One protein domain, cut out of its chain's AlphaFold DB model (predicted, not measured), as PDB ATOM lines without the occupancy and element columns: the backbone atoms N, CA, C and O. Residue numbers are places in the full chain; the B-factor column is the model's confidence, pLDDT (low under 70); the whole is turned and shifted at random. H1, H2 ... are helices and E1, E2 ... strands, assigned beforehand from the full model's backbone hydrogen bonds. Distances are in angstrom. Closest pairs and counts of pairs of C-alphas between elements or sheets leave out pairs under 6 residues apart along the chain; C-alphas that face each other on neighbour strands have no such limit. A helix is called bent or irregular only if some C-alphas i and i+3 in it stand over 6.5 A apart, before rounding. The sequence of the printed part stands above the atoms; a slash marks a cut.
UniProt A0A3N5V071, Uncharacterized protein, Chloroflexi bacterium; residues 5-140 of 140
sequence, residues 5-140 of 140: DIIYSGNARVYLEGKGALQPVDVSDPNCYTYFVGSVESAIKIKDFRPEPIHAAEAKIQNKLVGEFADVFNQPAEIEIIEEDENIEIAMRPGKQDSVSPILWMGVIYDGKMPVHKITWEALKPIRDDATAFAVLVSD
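AT A GLANCE: This is residues 5 to 140 of the 140 residues of an uncharacterized protein of Chloroflexi bacterium (UniProt A0A3N5V071). One curled sheet of nine strands folds back on itself, so that the leaf E2, E3, E4, E6, E5 faces the smaller leaf E7, E9, E8, with the long bent strand E1 as the hinge between them. The helix H1 packs over E3, and the short H2 touches H1. The 136 printed residues hold two named helices and nine named strands, in the order E1, E2, E3, E4, H1, H2, E5, E6, E7, E8, E9, and the class is mostly strand. The sheet is mixed, in the order E2, E3, E4, E6, E5, E1, E7, E9, E8. The whole is compact and rounded, with a radius of gyration of the C-alphas of 14.1 A and spans of 37 by 37 by 28 A.

IN THESE COORDINATES: E1, residues 5 to 17, begins at C-alpha 5 (191.205, 153.847, 140.124), bends by 97 degrees at residue 11 and measures 25.8 A. E2 is residues 22 to 24, E3 33 to 37 and E4 44 to 48. H1, residues 51 to 61, measures 15.7 A from C-alpha 51 (190.452, 152.961, 113.171). H2 is residues 69 to 73. E5, residues 77 to 84, measures 21.5 A, E6, residues 87 to 94, 23.3 A, and E7, residues 103 to 109, 17.5 A. E8, residues 118 to 128, measures 26.8 A and bends by 74 degrees at residue 121. E9, residues 131 to 139, measures 24.9 A and ends at C-alpha 139 (172.403, 156.285, 132.438).

HOW THE PARTS SIT: E1 is staggered: residues 5 to 12 pair with antiparallel E5, N 7 and O 81 at 2.9 A, and residues 13 to 17 with parallel E7, N 15 and O 104 at 2.9 A. E2, E3 and E4 form a meander, each strand the antiparallel neighbour of the one before, with N 23 and O 36 at 2.9 A and N 35 and O 46 at 2.9 A. E4 and E6 are parallel, N 47 and O 90 at 2.8 A. The hairpin E5 and E6 has N 80 and O 91 at 3.0 A. E7 and E9 are antiparallel, N 105 and O 136 at 2.8 A, and the hairpin E8 and E9 has N 123 and O 135 at 2.8 A. Between the leaves, the closest C-alphas of E3 and E9 are those of Val 37 and Ala 133, 5.9 A apart. H1 is on the sheet at a height of 9.4 A, over E3 and, with 3 C-alphas, only just over E4; it runs across the strands, at 63 degrees to E3 on the local plane. H1 and H2 touch, closest at the C-alphas of Pro 53 and Phe 73, 5.1 A, and H2 only grazes the sheet with residues 70 to 73. In H1 and H2 every O i to N i+4 pair is within hydrogen-bond range.

THE WHOLE: The two C-alphas farthest apart are those of Asp 5 and Leu 65, 39.8 A. The printed part has no cut, and no link is long. The mean pLDDT of the printed part is 85.7; residues 26 to 28, 62 to 67, 111 to 116 and 140 are under 70.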
ATOM      1  N   ASP A   5     192.490 154.499 139.902       90.38
ATOM      2  CA  ASP A   5     191.205 153.847 140.124       90.38
ATOM      3  C   ASP A   5     190.478 153.669 138.785       90.38
ATOM      4  O   ASP A   5     190.289 154.618 138.019       90.38
ATOM      5  N   ILE A   6     190.073 152.429 138.485       93.44
ATOM      6  CA  ILE A   6     189.201 152.142 137.338       93.44
ATOM      7  C   ILE A   6     187.779 152.518 137.742       93.44
ATOM      8  O   ILE A   6     187.149 151.836 138.551       93.44
ATOM      9  N   ILE A   7     187.271 153.594 137.153       94.81
ATOM     10  CA  ILE A   7     185.945 154.138 137.449       94.81
ATOM     11  C   ILE A   7     184.861 153.402 136.664       94.81
ATOM     12  O   ILE A   7     183.777 153.115 137.175       94.81
ATOM     13  N   TYR A   8     185.149 153.094 135.402       95.38
ATOM     14  CA  TYR A   8     184.222 152.417 134.508       95.38
ATOM     15  C   TYR A   8     184.985 151.564 133.502       95.38
ATOM     16  O   TYR A   8     186.012 151.987 132.980       95.38
ATOM     17  N   SER A   9     184.451 150.381 133.208       95.56
ATOM     18  CA  SER A   9     184.919 149.512 132.131       95.56
ATOM     19  C   SER A   9     183.711 148.811 131.513       95.56
ATOM     20  O   SER A   9     182.981 148.092 132.200       95.56
ATOM     21  N   GLY A  10     183.438 149.073 130.236       94.69
ATOM     22  CA  GLY A  10     182.265 148.523 129.563       94.69
ATOM     23  C   GLY A  10     181.919 149.217 128.252       94.69
ATOM     24  O   GLY A  10     182.590 150.140 127.812       94.69
ATOM     25  N   ASN A  11     180.851 148.763 127.598       95.31
ATOM     26  CA  ASN A  11     180.381 149.390 126.363       95.31
ATOM     27  C   ASN A  11     179.511 150.609 126.672       95.31
ATOM     28  O   ASN A  11     178.525 150.481 127.390       95.31
ATOM     29  N   ALA A  12     179.795 151.742 126.034       94.25
ATOM     30  CA  ALA A  12     178.995 152.955 126.136       94.25
ATOM     31  C   ALA A  12     178.754 153.574 124.754       94.25
ATOM     32  O   ALA A  12     179.533 153.394 123.812       94.25
ATOM     33  N   ARG A  13     177.669 154.338 124.635       93.56
ATOM     34  CA  ARG A  13     177.523 155.297 123.537       93.56
ATOM     35  C   ARG A  13     178.463 156.465 123.767       93.56
ATOM     36  O   ARG A  13     178.718 156.831 124.908       93.56
ATOM     37  N   VAL A  14     178.936 157.064 122.687       93.56
ATOM     38  CA  VAL A  14     179.832 158.215 122.745       93.56
ATOM     39  C   VAL A  14     179.077 159.409 122.210       93.56
ATOM     40  O   VAL A  14     178.499 159.351 121.127       93.56
ATOM     41  N   TYR A  15     179.079 160.497 122.964       92.06
ATOM     42  CA  TYR A  15     178.528 161.753 122.500       92.06
ATOM     43  C   TYR A  15     179.541 162.863 122.752       92.06
ATOM     44  O   TYR A  15     179.956 163.093 123.885       92.06
ATOM     45  N   LEU A  16     179.967 163.522 121.680       90.62
ATOM     46  CA  LEU A  16     180.853 164.675 121.725       90.62
ATOM     47  C   LEU A  16     180.056 165.944 121.419       90.62
ATOM     48  O   LEU A  16     179.505 166.086 120.324       90.62
ATOM     49  N   GLU A  17     180.021 166.877 122.365       87.19
ATOM     50  CA  GLU A  17     179.326 168.152 122.220       87.19
ATOM     51  C   GLU A  17     180.293 169.323 122.038       87.19
ATOM     52  O   GLU A  17     181.242 169.512 122.796       87.19
ATOM     53  N   GLY A  18     179.958 170.180 121.073       75.12
ATOM     54  CA  GLY A  18     180.571 171.491 120.910       75.12
ATOM     55  C   GLY A  18     181.676 171.532 119.856       75.12
ATOM     56  O   GLY A  18     182.355 170.554 119.540       75.12
ATOM     57  N   LYS A  19     181.872 172.719 119.276       71.06
ATOM     58  CA  LYS A  19     183.013 172.975 118.390       71.06
ATOM     59  C   LYS A  19     184.277 173.123 119.233       71.06
ATOM     60  O   LYS A  19     184.265 173.827 120.234       71.06
ATOM     61  N   GLY A  20     185.365 172.484 118.801       76.25
ATOM     62  CA  GLY A  20     186.623 172.487 119.557       76.25
ATOM     63  C   GLY A  20     186.598 171.586 120.793       76.25
ATOM     64  O   GLY A  20     187.455 171.718 121.651       76.25
ATOM     65  N   ALA A  21     185.636 170.663 120.885       85.69
ATOM     66  CA  ALA A  21     185.526 169.731 122.004       85.69
ATOM     67  C   ALA A  21     186.715 168.771 122.131       85.69
ATOM     68  O   ALA A  21     186.951 168.247 123.212       85.69
ATOM     69  N   LEU A  22     187.466 168.558 121.047       89.38
ATOM     70  CA  LEU A  22     188.696 167.775 121.045       89.38
ATOM     71  C   LEU A  22     189.832 168.573 120.422       89.38
ATOM     72  O   LEU A  22     189.701 169.087 119.305       89.38
ATOM     73  N   GLN A  23     190.958 168.581 121.122       88.00
ATOM     74  CA  GLN A  23     192.237 169.035 120.611       88.00
ATOM     75  C   GLN A  23     193.110 167.799 120.330       88.00
ATOM     76  O   GLN A  23     193.510 167.117 121.276       88.00
ATOM     77  N   PRO A  24     193.384 167.469 119.054       81.69
ATOM     78  CA  PRO A  24     194.259 166.353 118.708       81.69
ATOM     79  C   PRO A  24     195.711 166.639 119.117       81.69
ATOM     80  O   PRO A  24     196.159 167.789 119.059       81.69
ATOM     81  N   VAL A  25     196.443 165.590 119.496       83.44
ATOM     82  CA  VAL A  25     197.865 165.646 119.873       83.44
ATOM     83  C   VAL A  25     198.671 164.738 118.960       83.44
ATOM     84  O   VAL A  25     198.178 163.705 118.515       83.44
ATOM     85  N   ASP A  26     199.909 165.150 118.686       64.56
ATOM     86  CA  ASP A  26     200.824 164.440 117.799       64.56
ATOM     87  C   ASP A  26     201.035 162.969 118.207       64.56
ATOM     88  O   ASP A  26     201.081 162.604 119.386       64.56
ATOM     89  N   VAL A  27     201.131 162.135 117.177       60.53
ATOM     90  CA  VAL A  27     200.839 160.699 117.154       60.53
ATOM     91  C   VAL A  27     202.134 159.923 117.375       60.53
ATOM     92  O   VAL A  27     202.698 159.321 116.464       60.53
ATOM     93  N   SER A  28     202.678 159.977 118.589       64.06
ATOM     94  CA  SER A  28     203.874 159.180 118.896       64.06
ATOM     95  C   SER A  28     203.571 157.678 119.002       64.06
ATOM     96  O   SER A  28     204.486 156.867 118.865       64.06
ATOM     97  N   ASP A  29     202.311 157.299 119.251       75.06
ATOM     98  CA  ASP A  29     201.870 155.903 119.328       75.06
ATOM     99  C   ASP A  29     201.146 155.494 118.032       75.06
ATOM    100  O   ASP A  29     200.094 156.049 117.725       75.06
ATOM    101  N   PRO A  30     201.656 154.513 117.268       73.19
ATOM    102  CA  PRO A  30     200.998 154.056 116.045       73.19
ATOM    103  C   PRO A  30     199.684 153.297 116.294       73.19
ATOM    104  O   PRO A  30     198.962 153.015 115.341       73.19
ATOM    105  N   ASN A  31     199.377 152.920 117.540       82.50
ATOM    106  CA  ASN A  31     198.214 152.094 117.870       82.50
ATOM    107  C   ASN A  31     197.022 152.895 118.396       82.50
ATOM    108  O   ASN A  31     195.927 152.341 118.509       82.50
ATOM    109  N   CYS A  32     197.220 154.162 118.759       89.12
ATOM    110  CA  CYS A  32     196.145 155.007 119.247       89.12
ATOM    111  C   CYS A  32     196.349 156.466 118.873       89.12
ATOM    112  O   CYS A  32     197.463 156.945 118.691       89.12
ATOM    113  N   TYR A  33     195.241 157.186 118.813       90.38
ATOM    114  CA  TYR A  33     195.245 158.619 118.618       90.38
ATOM    115  C   TYR A  33     194.807 159.303 119.905       90.38
ATOM    116  O   TYR A  33     193.789 158.937 120.498       90.38
ATOM    117  N   THR A  34     195.594 160.279 120.354       92.19
ATOM    118  CA  THR A  34     195.336 160.969 121.619       92.19
ATOM    119  C   THR A  34     194.670 162.316 121.373       92.19
ATOM    120  O   THR A  34     195.111 163.113 120.544       92.19
ATOM    121  N   TYR A  35     193.617 162.580 122.138       92.31
ATOM    122  CA  TYR A  35     192.921 163.857 122.177       92.31
ATOM    123  C   TYR A  35     192.905 164.381 123.606       92.31
ATOM    124  O   TYR A  35     192.777 163.611 124.557       92.31
ATOM    125  N   PHE A  36     192.945 165.697 123.757       93.31
ATOM    126  CA  PHE A  36     192.474 166.334 124.976       93.31
ATOM    127  C   PHE A  36     191.055 166.851 124.784       93.31
ATOM    128  O   PHE A  36     190.725 167.373 123.714       93.31
ATOM    129  N   VAL A  37     190.227 166.755 125.824       92.94
ATOM    130  CA  VAL A  37     188.903 167.384 125.802       92.94
ATOM    131  C   VAL A  37     189.073 168.893 125.962       92.94
ATOM    132  O   VAL A  37     189.571 169.367 126.978       92.94
ATOM    133  N   GLY A  38     188.674 169.646 124.940       89.88
ATOM    134  CA  GLY A  38     188.737 171.105 124.862       89.88
ATOM    135  C   GLY A  38     190.108 171.688 124.518       89.88
ATOM    136  O   GLY A  38     190.227 172.428 123.546       89.88
ATOM    137  N   SER A  39     191.143 171.388 125.303       89.94
ATOM    138  CA  SER A  39     192.483 171.980 125.138       89.94
ATOM    139  C   SER A  39     193.580 171.105 125.743       89.94
ATOM    140  O   SER A  39     193.280 170.243 126.563       89.94
ATOM    141  N   VAL A  40     194.847 171.347 125.392       89.69
ATOM    142  CA  VAL A  40     195.992 170.586 125.932       89.69
ATOM    143  C   VAL A  40     196.220 170.803 127.431       89.69
ATOM    144  O   VAL A  40     196.886 169.993 128.070       89.69
ATOM    145  N   GLU A  41     195.658 171.871 127.995       89.19
ATOM    146  CA  GLU A  41     195.655 172.157 129.429       89.19
ATOM    147  C   GLU A  41     194.627 171.313 130.203       89.19
ATOM    148  O   GLU A  41     194.656 171.272 131.430       89.19
ATOM    149  N   SER A  42     193.717 170.630 129.503       91.31
ATOM    150  CA  SER A  42     192.705 169.785 130.129       91.31
ATOM    151  C   SER A  42     193.326 168.567 130.802       91.31
ATOM    152  O   SER A  42     194.137 167.845 130.221       91.31
ATOM    153  N   ALA A  43     192.857 168.267 132.011       94.06
ATOM    154  CA  ALA A  43     193.210 167.034 132.702       94.06
ATOM    155  C   ALA A  43     192.429 165.810 132.181       94.06
ATOM    156  O   ALA A  43     192.614 164.714 132.700       94.06
ATOM    157  N   ILE A  44     191.560 165.968 131.170       95.75
ATOM    158  CA  ILE A  44     190.815 164.869 130.540       95.75
ATOM    159  C   ILE A  44     191.454 164.523 129.192       95.75
ATOM    160  O   ILE A  44     191.392 165.303 128.233       95.75
ATOM    161  N   LYS A  45     192.033 163.325 129.115       94.94
ATOM    162  CA  LYS A  45     192.659 162.758 127.917       94.94
ATOM    163  C   LYS A  45     191.847 161.589 127.389       94.94
ATOM    164  O   LYS A  45     191.338 160.776 128.153       94.94
ATOM    165  N   ILE A  46     191.793 161.470 126.071       95.31
ATOM    166  CA  ILE A  46     191.184 160.347 125.368       95.31
ATOM    167  C   ILE A  46     192.264 159.654 124.551       95.31
ATOM    168  O   ILE A  46     192.927 160.303 123.744       95.31
ATOM    169  N   LYS A  47     192.401 158.341 124.722       94.81
ATOM    170  CA  LYS A  47     193.174 157.474 123.830       94.81
ATOM    171  C   LYS A  47     192.205 156.651 122.997       94.81
ATOM    172  O   LYS A  47     191.571 155.728 123.508       94.81
ATOM    173  N   ASP A  48     192.084 156.985 121.721       94.00
ATOM    174  CA  ASP A  48     191.194 156.289 120.800       94.00
ATOM    175  C   ASP A  48     191.967 155.256 119.984       94.00
ATOM    176  O   ASP A  48     192.948 155.578 119.319       94.00
ATOM    177  N   PHE A  49     191.516 154.010 120.040       94.44
ATOM    178  CA  PHE A  49     192.083 152.871 119.321       94.44
ATOM    179  C   PHE A  49     191.165 152.417 118.173       94.44
ATOM    180  O   PHE A  49     191.380 151.360 117.579       94.44
ATOM    181  N   ARG A  50     190.092 153.166 117.878       92.81
ATOM    182  CA  ARG A  50     189.136 152.851 116.810       92.81
ATOM    183  C   ARG A  50     189.666 153.378 115.468       92.81
ATOM    184  O   ARG A  50     189.875 154.580 115.342       92.81
ATOM    185  N   PRO A  51     189.826 152.537 114.429       89.75
ATOM    186  CA  PRO A  51     190.452 152.961 113.171       89.75
ATOM    187  C   PRO A  51     189.742 154.116 112.450       89.75
ATOM    188  O   PRO A  51     190.392 154.994 111.890       89.75
ATOM    189  N   GLU A  52     188.407 154.128 112.452       89.19
ATOM    190  CA  GLU A  52     187.610 155.113 111.708       89.19
ATOM    191  C   GLU A  52     187.779 156.552 112.243       89.19
ATOM    192  O   GLU A  52     188.152 157.424 111.451       89.19
ATOM    193  N   PRO A  53     187.603 156.826 113.556       88.50
ATOM    194  CA  PRO A  53     187.932 158.127 114.140       88.50
ATOM    195  C   PRO A  53     189.374 158.572 113.899       88.50
ATOM    196  O   PRO A  53     189.599 159.745 113.603       88.50
ATOM    197  N   ILE A  54     190.341 157.651 113.994       87.75
ATOM    198  CA  ILE A  54     191.767 157.947 113.786       87.75
ATOM    199  C   ILE A  54     191.993 158.461 112.361       87.75
ATOM    200  O   ILE A  54     192.501 159.567 112.174       87.75
ATOM    201  N   HIS A  55     191.533 157.720 111.349       85.75
ATOM    202  CA  HIS A  55     191.657 158.143 109.952       85.75
ATOM    203  C   HIS A  55     190.955 159.484 109.684       85.75
ATOM    204  O   HIS A  55     191.455 160.313 108.919       85.75
ATOM    205  N   ALA A  56     189.800 159.727 110.314       83.88
ATOM    206  CA  ALA A  56     189.079 160.987 110.173       83.88
ATOM    207  C   ALA A  56     189.817 162.171 110.829       83.88
ATOM    208  O   ALA A  56     189.833 163.270 110.265       83.88
ATOM    209  N   ALA A  57     190.465 161.961 111.979       82.12
ATOM    210  CA  ALA A  57     191.305 162.966 112.630       82.12
ATOM    211  C   ALA A  57     192.537 163.316 111.783       82.12
ATOM    212  O   ALA A  57     192.824 164.496 111.558       82.12
ATOM    213  N   GLU A  58     193.219 162.309 111.236       80.81
ATOM    214  CA  GLU A  58     194.365 162.501 110.341       80.81
ATOM    215  C   GLU A  58     193.977 163.257 109.061       80.81
ATOM    216  O   GLU A  58     194.668 164.191 108.642       80.81
ATOM    217  N   ALA A  59     192.835 162.915 108.454       77.25
ATOM    218  CA  ALA A  59     192.326 163.606 107.269       77.25
ATOM    219  C   ALA A  59     192.016 165.089 107.540       77.25
ATOM    220  O   ALA A  59     192.261 165.938 106.675       77.25
ATOM    221  N   LYS A  60     191.528 165.409 108.748       71.38
ATOM    222  CA  LYS A  60     191.260 166.783 109.196       71.38
ATOM    223  C   LYS A  60     192.536 167.608 109.319       71.38
ATOM    224  O   LYS A  60     192.562 168.739 108.843       71.38
ATOM    225  N   ILE A  61     193.596 167.044 109.902       70.44
ATOM    226  CA  ILE A  61     194.909 167.710 109.990       70.44
ATOM    227  C   ILE A  61     195.458 168.013 108.593       70.44
ATOM    228  O   ILE A  61     196.051 169.064 108.361       70.44
ATOM    229  N   GLN A  62     195.209 167.120 107.637       69.88
ATOM    230  CA  GLN A  62     195.638 167.275 106.249       69.88
ATOM    231  C   GLN A  62     194.749 168.223 105.414       69.88
ATOM    232  O   GLN A  62     194.921 168.281 104.197       69.88
ATOM    233  N   ASN A  63     193.810 168.965 106.025       64.75
ATOM    234  CA  ASN A  63     192.875 169.883 105.351       64.75
ATOM    235  C   ASN A  63     192.068 169.241 104.199       64.75
ATOM    236  O   ASN A  63     191.690 169.916 103.238       64.75
ATOM    237  N   LYS A  64     191.786 167.936 104.272       54.69
ATOM    238  CA  LYS A  64     190.869 167.270 103.331       54.69
ATOM    239  C   LYS A  64     189.417 167.562 103.737       54.69
ATOM    240  O   LYS A  64     189.154 167.839 104.900       54.69
ATOM    241  N   LEU A  65     188.475 167.541 102.786       50.62
ATOM    242  CA  LEU A  65     187.038 167.745 103.045       50.62
ATOM    243  C   LEU A  65     186.547 166.742 104.101       50.62
ATOM    244  O   LEU A  65     186.370 165.565 103.804       50.62
ATOM    245  N   VAL A  66     186.344 167.219 105.330       50.62
ATOM    246  CA  VAL A  66     185.832 166.417 106.444       50.62
ATOM    247  C   VAL A  66     184.331 166.641 106.542       50.62
ATOM    248  O   VAL A  66     183.866 167.547 107.232       50.62
ATOM    249  N   GLY A  67     183.569 165.818 105.829       53.94
ATOM    250  CA  GLY A  67     182.224 165.500 106.282       53.94
ATOM    251  C   GLY A  67     182.345 164.631 107.533       53.94
ATOM    252  O   GLY A  67     182.951 163.568 107.469       53.94
ATOM    253  N   GLU A  68     181.799 165.123 108.648       71.88
ATOM    254  CA  GLU A  68     181.270 164.291 109.737       71.88
ATOM    255  C   GLU A  68     182.283 163.539 110.646       71.88
ATOM    256  O   GLU A  68     182.004 162.442 111.122       71.88
ATOM    257  N   PHE A  69     183.436 164.146 111.007       82.50
ATOM    258  CA  PHE A  69     184.305 163.613 112.092       82.50
ATOM    259  C   PHE A  69     183.510 163.317 113.375       82.50
ATOM    260  O   PHE A  69     183.763 162.324 114.048       82.50
ATOM    261  N   ALA A  70     182.555 164.185 113.718       82.69
ATOM    262  CA  ALA A  70     181.711 163.985 114.889       82.69
ATOM    263  C   ALA A  70     180.895 162.687 114.785       82.69
ATOM    264  O   ALA A  70     180.798 161.966 115.770       82.69
ATOM    265  N   ASP A  71     180.371 162.345 113.610       86.25
ATOM    266  CA  ASP A  71     179.514 161.170 113.432       86.25
ATOM    267  C   ASP A  71     180.301 159.857 113.489       86.25
ATOM    268  O   ASP A  71     179.829 158.875 114.069       86.25
ATOM    269  N   VAL A  72     181.536 159.844 112.974       89.56
ATOM    270  CA  VAL A  72     182.441 158.693 113.153       89.56
ATOM    271  C   VAL A  72     182.974 158.609 114.584       89.56
ATOM    272  O   VAL A  72     183.100 157.518 115.133       89.56
ATOM    273  N   PHE A  73     183.244 159.744 115.233       90.81
ATOM    274  CA  PHE A  73     183.729 159.764 116.613       90.81
ATOM    275  C   PHE A  73     182.652 159.300 117.607       90.81
ATOM    276  O   PHE A  73     182.959 158.554 118.543       90.81
ATOM    277  N   ASN A  74     181.394 159.681 117.369       91.62
ATOM    278  CA  ASN A  74     180.231 159.371 118.205       91.62
ATOM    279  C   ASN A  74     179.712 157.926 118.052       91.62
ATOM    280  O   ASN A  74     178.662 157.579 118.597       91.62
ATOM    281  N   GLN A  75     180.430 157.049 117.342       92.00
ATOM    282  CA  GLN A  75     180.104 155.622 117.322       92.00
ATOM    283  C   GLN A  75     180.288 154.989 118.716       92.00
ATOM    284  O   GLN A  75     181.192 155.393 119.456       92.00
ATOM    285  N   PRO A  76     179.480 153.978 119.088       94.00
ATOM    286  CA  PRO A  76     179.663 153.236 120.332       94.00
ATOM    287  C   PRO A  76     181.079 152.675 120.489       94.00
ATOM    288  O   PRO A  76     181.741 152.307 119.513       94.00
ATOM    289  N   ALA A  77     181.537 152.578 121.732       95.62
ATOM    290  CA  ALA A  77     182.874 152.102 122.053       95.62
ATOM    291  C   ALA A  77     182.875 151.271 123.337       95.62
ATOM    292  O   ALA A  77     182.031 151.444 124.217       95.62
ATOM    293  N   GLU A  78     183.852 150.379 123.445       96.44
ATOM    294  CA  GLU A  78     184.266 149.853 124.739       96.44
ATOM    295  C   GLU A  78     185.151 150.912 125.405       96.44
ATOM    296  O   GLU A  78     186.175 151.315 124.852       96.44
ATOM    297  N   ILE A  79     184.689 151.417 126.543       96.56
ATOM    298  CA  ILE A  79     185.276 152.515 127.299       96.56
ATOM    299  C   ILE A  79     185.920 151.959 128.561       96.56
ATOM    300  O   ILE A  79     185.298 151.188 129.292       96.56
ATOM    301  N   GLU A  80     187.121 152.436 128.851       97.31
ATOM    302  CA  GLU A  80     187.748 152.329 130.162       97.31
ATOM    303  C   GLU A  80     188.079 153.739 130.662       97.31
ATOM    304  O   GLU A  80     188.729 154.507 129.952       97.31
ATOM    305  N   ILE A  81     187.585 154.095 131.850       97.00
ATOM    306  CA  ILE A  81     187.848 155.384 132.503       97.00
ATOM    307  C   ILE A  81     188.748 155.127 133.700       97.00
ATOM    308  O   ILE A  81     188.364 154.401 134.621       97.00
ATOM    309  N   ILE A  82     189.924 155.742 133.676       96.12
ATOM    310  CA  ILE A  82     190.933 155.651 134.726       96.12
ATOM    311  C   ILE A  82     191.137 157.051 135.291       96.12
ATOM    312  O   ILE A  82     191.406 157.995 134.546       96.12
ATOM    313  N   GLU A  83     191.012 157.179 136.606       93.31
ATOM    314  CA  GLU A  83     191.366 158.395 137.333       93.31
ATOM    315  C   GLU A  83     192.727 158.189 138.004       93.31
ATOM    316  O   GLU A  83     192.918 157.232 138.755       93.31
ATOM    317  N   GLU A  84     193.688 159.059 137.686       90.00
ATOM    318  CA  GLU A  84     195.018 159.096 138.298       90.00
ATOM    319  C   GLU A  84     195.281 160.507 138.842       90.00
ATOM    320  O   GLU A  84     195.559 161.454 138.095       90.00
ATOM    321  N   ASP A  85     195.186 160.638 140.166       87.44
ATOM    322  CA  ASP A  85     195.207 161.912 140.887       87.44
ATOM    323  C   ASP A  85     194.163 162.905 140.333       87.44
ATOM    324  O   ASP A  85     192.962 162.708 140.480       87.44
ATOM    325  N   GLU A  86     194.604 163.992 139.694       87.19
ATOM    326  CA  GLU A  86     193.721 164.991 139.084       87.19
ATOM    327  C   GLU A  86     193.443 164.723 137.597       87.19
ATOM    328  O   GLU A  86     192.661 165.459 136.987       87.19
ATOM    329  N   ASN A  87     194.058 163.693 137.010       92.88
ATOM    330  CA  ASN A  87     193.953 163.373 135.592       92.88
ATOM    331  C   ASN A  87     192.931 162.268 135.342       92.88
ATOM    332  O   ASN A  87     192.840 161.297 136.086       92.88
ATOM    333  N   ILE A  88     192.216 162.402 134.232       95.88
ATOM    334  CA  ILE A  88     191.304 161.396 133.709       95.88
ATOM    335  C   ILE A  88     191.847 160.910 132.372       95.88
ATOM    336  O   ILE A  88     192.057 161.704 131.452       95.88
ATOM    337  N   GLU A  89     192.024 159.601 132.247       96.06
ATOM    338  CA  GLU A  89     192.275 158.938 130.975       96.06
ATOM    339  C   GLU A  89     191.053 158.114 130.571       96.06
ATOM    340  O   GLU A  89     190.543 157.296 131.333       96.06
ATOM    341  N   ILE A  90     190.589 158.337 129.345       97.06
ATOM    342  CA  ILE A  90     189.488 157.608 128.726       97.06
ATOM    343  C   ILE A  90     190.066 156.819 127.556       97.06
ATOM    344  O   ILE A  90     190.409 157.388 126.518       97.06
ATOM    345  N   ALA A  91     190.176 155.504 127.700       96.31
ATOM    346  CA  ALA A  91     190.549 154.632 126.596       96.31
ATOM    347  C   ALA A  91     189.292 154.187 125.840       96.31
ATOM    348  O   ALA A  91     188.320 153.735 126.442       96.31
ATOM    349  N   MET A  92     189.323 154.296 124.512       96.50
ATOM    350  CA  MET A  92     188.208 153.935 123.639       96.50
ATOM    351  C   MET A  92     188.630 152.855 122.652       96.50
ATOM    352  O   MET A  92     189.561 153.039 121.869       96.50
ATOM    353  N   ARG A  93     187.931 151.725 122.664       95.94
ATOM    354  CA  ARG A  93     188.174 150.580 121.778       95.94
ATOM    355  C   ARG A  93     186.932 150.267 120.948       95.94
ATOM    356  O   ARG A  93     185.843 150.735 121.290       95.94
ATOM    357  N   PRO A  94     187.064 149.496 119.854       94.19
ATOM    358  CA  PRO A  94     185.907 149.025 119.101       94.19
ATOM    359  C   PRO A  94     184.882 148.362 120.028       94.19
ATOM    360  O   PRO A  94     185.174 147.359 120.674       94.19
ATOM    361  N   GLY A  95     183.696 148.963 120.117       86.06
ATOM    362  CA  GLY A  95     182.606 148.477 120.955       86.06
ATOM    363  C   GLY A  95     181.623 147.591 120.196       86.06
ATOM    364  O   GLY A  95     181.724 147.374 118.988       86.06
ATOM    365  N   LYS A  96     180.611 147.107 120.913       86.19
ATOM    366  CA  LYS A  96     179.431 146.449 120.341       86.19
ATOM    367  C   LYS A  96     178.461 147.515 119.819       86.19
ATOM    368  O   LYS A  96     178.095 148.423 120.565       86.19
ATOM    369  N   GLN A  97     178.008 147.375 118.569       74.50
ATOM    370  CA  GLN A  97     177.108 148.339 117.910       74.50
ATOM    371  C   GLN A  97     175.766 148.531 118.639       74.50
ATOM    372  O   GLN A  97     175.191 149.613 118.581       74.50
ATOM    373  N   ASP A  98     175.307 147.524 119.384       77.38
ATOM    374  CA  ASP A  98     173.990 147.538 120.035       77.38
ATOM    375  C   ASP A  98     173.982 148.200 121.426       77.38
ATOM    376  O   ASP A  98     172.997 148.085 122.158       77.38
ATOM    377  N   SER A  99     175.064 148.875 121.841       72.06
ATOM    378  CA  SER A  99     175.072 149.555 123.141       72.06
ATOM    379  C   SER A  99     174.084 150.722 123.148       72.06
ATOM    380  O   SER A  99     174.174 151.660 122.348       72.06
ATOM    381  N   VAL A 100     173.115 150.655 124.062       74.50
ATOM    382  CA  VAL A 100     172.079 151.683 124.231       74.50
ATOM    383  C   VAL A 100     172.412 152.631 125.386       74.50
ATOM    384  O   VAL A 100     172.042 153.799 125.334       74.50
ATOM    385  N   SER A 101     173.138 152.132 126.392       82.88
ATOM    386  CA  SER A 101     173.415 152.789 127.671       82.88
ATOM    387  C   SER A 101     174.585 152.078 128.380       82.88
ATOM    388  O   SER A 101     174.705 150.856 128.233       82.88
ATOM    389  N   PRO A 102     175.431 152.788 129.153       92.06
ATOM    390  CA  PRO A 102     175.397 154.233 129.408       92.06
ATOM    391  C   PRO A 102     175.879 155.064 128.209       92.06
ATOM    392  O   PRO A 102     176.388 154.528 127.222       92.06
ATOM    393  N   ILE A 103     175.710 156.385 128.283       93.44
ATOM    394  CA  ILE A 103     176.289 157.345 127.335       93.44
ATOM    395  C   ILE A 103     177.462 158.033 128.033       93.44
ATOM    396  O   ILE A 103     177.290 158.649 129.082       93.44
ATOM    397  N   LEU A 104     178.649 157.938 127.440       94.88
ATOM    398  CA  LEU A 104     179.778 158.798 127.752       94.88
ATOM    399  C   LEU A 104     179.620 160.099 126.971       94.88
ATOM    400  O   LEU A 104     179.788 160.138 125.749       94.88
ATOM    401  N   TRP A 105     179.298 161.160 127.694       93.50
ATOM    402  CA  TRP A 105     179.132 162.490 127.153       93.50
ATOM    403  C   TRP A 105     180.316 163.384 127.501       93.50
ATOM    404  O   TRP A 105     180.677 163.524 128.667       93.50
ATOM    405  N   MET A 106     180.927 163.987 126.486       94.06
ATOM    406  CA  MET A 106     182.116 164.818 126.623       94.06
ATOM    407  C   MET A 106     181.978 166.117 125.837       94.06
ATOM    408  O   MET A 106     181.323 166.153 124.793       94.06
ATOM    409  N   GLY A 107     182.652 167.170 126.291       91.94
ATOM    410  CA  GLY A 107     182.643 168.452 125.598       91.94
ATOM    411  C   GLY A 107     183.277 169.586 126.392       91.94
ATOM    412  O   GLY A 107     184.034 169.367 127.339       91.94
ATOM    413  N   VAL A 108     182.952 170.817 125.991       89.38
ATOM    414  CA  VAL A 108     183.368 172.044 126.682       89.38
ATOM    415  C   VAL A 108     182.145 172.898 126.988       89.38
ATOM    416  O   VAL A 108     181.388 173.259 126.087       89.38
ATOM    417  N   ILE A 109     181.981 173.248 128.259       87.19
ATOM    418  CA  ILE A 109     180.947 174.165 128.739       87.19
ATOM    419  C   ILE A 109     181.530 175.579 128.748       87.19
ATOM    420  O   ILE A 109     182.550 175.803 129.396       87.19
ATOM    421  N   TYR A 110     180.857 176.521 128.080       77.44
ATOM    422  CA  TYR A 110     181.230 177.945 128.074       77.44
ATOM    423  C   TYR A 110     180.330 178.816 128.978       77.44
ATOM    424  O   TYR A 110     180.803 179.763 129.587       77.44
ATOM    425  N   ASP A 111     179.048 178.459 129.147       68.69
ATOM    426  CA  ASP A 111     178.053 179.287 129.869       68.69
ATOM    427  C   ASP A 111     177.385 178.564 131.063       68.69
ATOM    428  O   ASP A 111     176.261 178.878 131.463       68.69
ATOM    429  N   GLY A 112     178.059 177.557 131.629       61.38
ATOM    430  CA  GLY A 112     177.676 176.920 132.899       61.38
ATOM    431  C   GLY A 112     176.369 176.116 132.894       61.38
ATOM    432  O   GLY A 112     175.798 175.881 133.957       61.38
ATOM    433  N   LYS A 113     175.862 175.703 131.726       64.81
ATOM    434  CA  LYS A 113     174.638 174.896 131.626       64.81
ATOM    435  C   LYS A 113     174.951 173.499 131.126       64.81
ATOM    436  O   LYS A 113     175.540 173.340 130.064       64.81
ATOM    437  N   MET A 114     174.480 172.516 131.879       66.25
ATOM    438  CA  MET A 114     174.512 171.107 131.530       66.25
ATOM    439  C   MET A 114     173.081 170.553 131.683       66.25
ATOM    440  O   MET A 114     172.401 170.890 132.655       66.25
ATOM    441  N   PRO A 115     172.554 169.787 130.719       64.38
ATOM    442  CA  PRO A 115     171.241 169.179 130.783       64.38
ATOM    443  C   PRO A 115     171.186 168.114 131.873       64.38
ATOM    444  O   PRO A 115     172.173 167.472 132.238       64.38
ATOM    445  N   VAL A 116     169.978 167.955 132.398       64.00
ATOM    446  CA  VAL A 116     169.688 167.116 133.551       64.00
ATOM    447  C   VAL A 116     169.510 165.677 133.080       64.00
ATOM    448  O   VAL A 116     168.444 165.297 132.603       64.00
ATOM    449  N   HIS A 117     170.564 164.881 133.230       74.81
ATOM    450  CA  HIS A 117     170.529 163.429 133.084       74.81
ATOM    451  C   HIS A 117     170.834 162.758 134.427       74.81
ATOM    452  O   HIS A 117     171.336 163.394 135.354       74.81
ATOM    453  N   LYS A 118     170.549 161.457 134.548       84.38
ATOM    454  CA  LYS A 118     170.987 160.666 135.699       84.38
ATOM    455  C   LYS A 118     172.481 160.360 135.556       84.38
ATOM    456  O   LYS A 118     172.881 159.372 134.939       84.38
ATOM    457  N   ILE A 119     173.288 161.257 136.110       87.88
ATOM    458  CA  ILE A 119     174.747 161.178 136.108       87.88
ATOM    459  C   ILE A 119     175.189 160.051 137.048       87.88
ATOM    460  O   ILE A 119     174.862 160.057 138.234       87.88
ATOM    461  N   THR A 120     175.918 159.073 136.514       90.56
ATOM    462  CA  THR A 120     176.558 158.004 137.301       90.56
ATOM    463  C   THR A 120     177.996 158.334 137.657       90.56
ATOM    464  O   THR A 120     178.518 157.795 138.627       90.56
ATOM    465  N   TRP A 121     178.633 159.199 136.869       92.88
ATOM    466  CA  TRP A 121     179.971 159.721 137.116       92.88
ATOM    467  C   TRP A 121     180.173 161.015 136.325       92.88
ATOM    468  O   TRP A 121     179.657 161.135 135.214       92.88
ATOM    469  N   GLU A 122     180.931 161.958 136.878       92.94
ATOM    470  CA  GLU A 122     181.298 163.212 136.220       92.94
ATOM    471  C   GLU A 122     182.737 163.609 136.542       92.94
ATOM    472  O   GLU A 122     183.219 163.437 137.659       92.94
ATOM    473  N   ALA A 123     183.394 164.207 135.555       92.81
ATOM    474  CA  ALA A 123     184.624 164.955 135.708       92.81
ATOM    475  C   ALA A 123     184.452 166.320 135.045       92.81
ATOM    476  O   ALA A 123     184.126 166.413 133.861       92.81
ATOM    477  N   LEU A 124     184.709 167.375 135.815       92.00
ATOM    478  CA  LEU A 124     184.693 168.765 135.376       92.00
ATOM    479  C   LEU A 124     186.087 169.341 135.614       92.00
ATOM    480  O   LEU A 124     186.541 169.421 136.756       92.00
ATOM    481  N   LYS A 125     186.784 169.709 134.539       92.19
ATOM    482  CA  LYS A 125     188.161 170.209 134.597       92.19
ATOM    483  C   LYS A 125     188.218 171.604 133.969       92.19
ATOM    484  O   LYS A 125     187.984 171.733 132.763       92.19
ATOM    485  N   PRO A 126     188.473 172.660 134.764       90.56
ATOM    486  CA  PRO A 126     188.641 174.008 134.235       90.56
ATOM    487  C   PRO A 126     189.772 174.049 133.208       90.56
ATOM    488  O   PRO A 126     190.831 173.468 133.430       90.56
ATOM    489  N   ILE A 127     189.544 174.744 132.098       89.00
ATOM    490  CA  ILE A 127     190.568 175.028 131.084       89.00
ATOM    491  C   ILE A 127     190.999 176.497 131.175       89.00
ATOM    492  O   ILE A 127     192.182 176.815 131.112       89.00
ATOM    493  N   ARG A 128     190.018 177.398 131.296       85.56
ATOM    494  CA  ARG A 128     190.171 178.859 131.392       85.56
ATOM    495  C   ARG A 128     188.992 179.442 132.176       85.56
ATOM    496  O   ARG A 128     188.034 178.725 132.451       85.56
ATOM    497  N   ASP A 129     189.046 180.732 132.495       83.69
ATOM    498  CA  ASP A 129     188.070 181.406 133.371       83.69
ATOM    499  C   ASP A 129     186.599 181.244 132.940       83.69
ATOM    500  O   ASP A 129     185.702 181.241 133.780       83.69
ATOM    501  N   ASP A 130     186.347 181.091 131.640       85.19
ATOM    502  CA  ASP A 130     185.026 180.946 131.021       85.19
ATOM    503  C   ASP A 130     184.821 179.583 130.333       85.19
ATOM    504  O   ASP A 130     183.881 179.439 129.557       85.19
ATOM    505  N   ALA A 131     185.701 178.592 130.532       87.31
ATOM    506  CA  ALA A 131     185.517 177.286 129.898       87.31
ATOM    507  C   ALA A 131     185.974 176.101 130.753       87.31
ATOM    508  O   ALA A 131     187.097 176.058 131.263       87.31
ATOM    509  N   THR A 132     185.114 175.087 130.801       90.94
ATOM    510  CA  THR A 132     185.328 173.844 131.550       90.94
ATOM    511  C   THR A 132     185.182 172.653 130.614       90.94
ATOM    512  O   THR A 132     184.136 172.487 129.984       90.94
ATOM    513  N   ALA A 133     186.214 171.812 130.523       92.75
ATOM    514  CA  ALA A 133     186.091 170.499 129.901       92.75
ATOM    515  C   ALA A 133     185.281 169.577 130.803       92.75
ATOM    516  O   ALA A 133     185.438 169.595 132.026       92.75
ATOM    517  N   PHE A 134     184.453 168.740 130.192       93.00
ATOM    518  CA  PHE A 134     183.683 167.754 130.927       93.00
ATOM    519  C   PHE A 134     183.723 166.381 130.268       93.00
ATOM    520  O   PHE A 134     183.806 166.259 129.044       93.00
ATOM    521  N   ALA A 135     183.620 165.357 131.108       94.31
ATOM    522  CA  ALA A 135     183.313 163.989 130.730       94.31
ATOM    523  C   ALA A 135     182.350 163.417 131.766       94.31
ATOM    524  O   ALA A 135     182.570 163.551 132.966       94.31
ATOM    525  N   VAL A 136     181.244 162.843 131.310       94.25
ATOM    526  CA  VAL A 136     180.131 162.456 132.173       94.25
ATOM    527  C   VAL A 136     179.580 161.134 131.666       94.25
ATOM    528  O   VAL A 136     179.295 160.993 130.480       94.25
ATOM    529  N   LEU A 137     179.405 160.165 132.560       93.25
ATOM    530  CA  LEU A 137     178.620 158.973 132.269       93.25
ATOM    531  C   LEU A 137     177.185 159.215 132.706       93.25
ATOM    532  O   LEU A 137     176.917 159.486 133.880       93.25
ATOM    533  N   VAL A 138     176.265 159.092 131.758       91.38
ATOM    534  CA  VAL A 138     174.831 159.187 132.009       91.38
ATOM    535  C   VAL A 138     174.171 157.845 131.729       91.38
ATOM    536  O   VAL A 138     174.499 157.153 130.763       91.38
ATOM    537  N   SER A 139     173.246 157.469 132.602       85.62
ATOM    538  CA  SER A 139     172.403 156.285 132.438       85.62
ATOM    539  C   SER A 139     170.956 156.712 132.224       85.62
ATOM    540  O   SER A 139     170.575 157.824 132.600       85.62
ATOM    541  N   ASP A 140     170.179 155.831 131.595       68.38
ATOM    542  CA  ASP A 140     168.730 155.999 131.455       68.38
ATOM    543  C   ASP A 140     168.012 155.908 132.820       68.38
ATOM    544  O   ASP A 140     168.489 155.178 133.732       68.38
TER     545      ASP A 140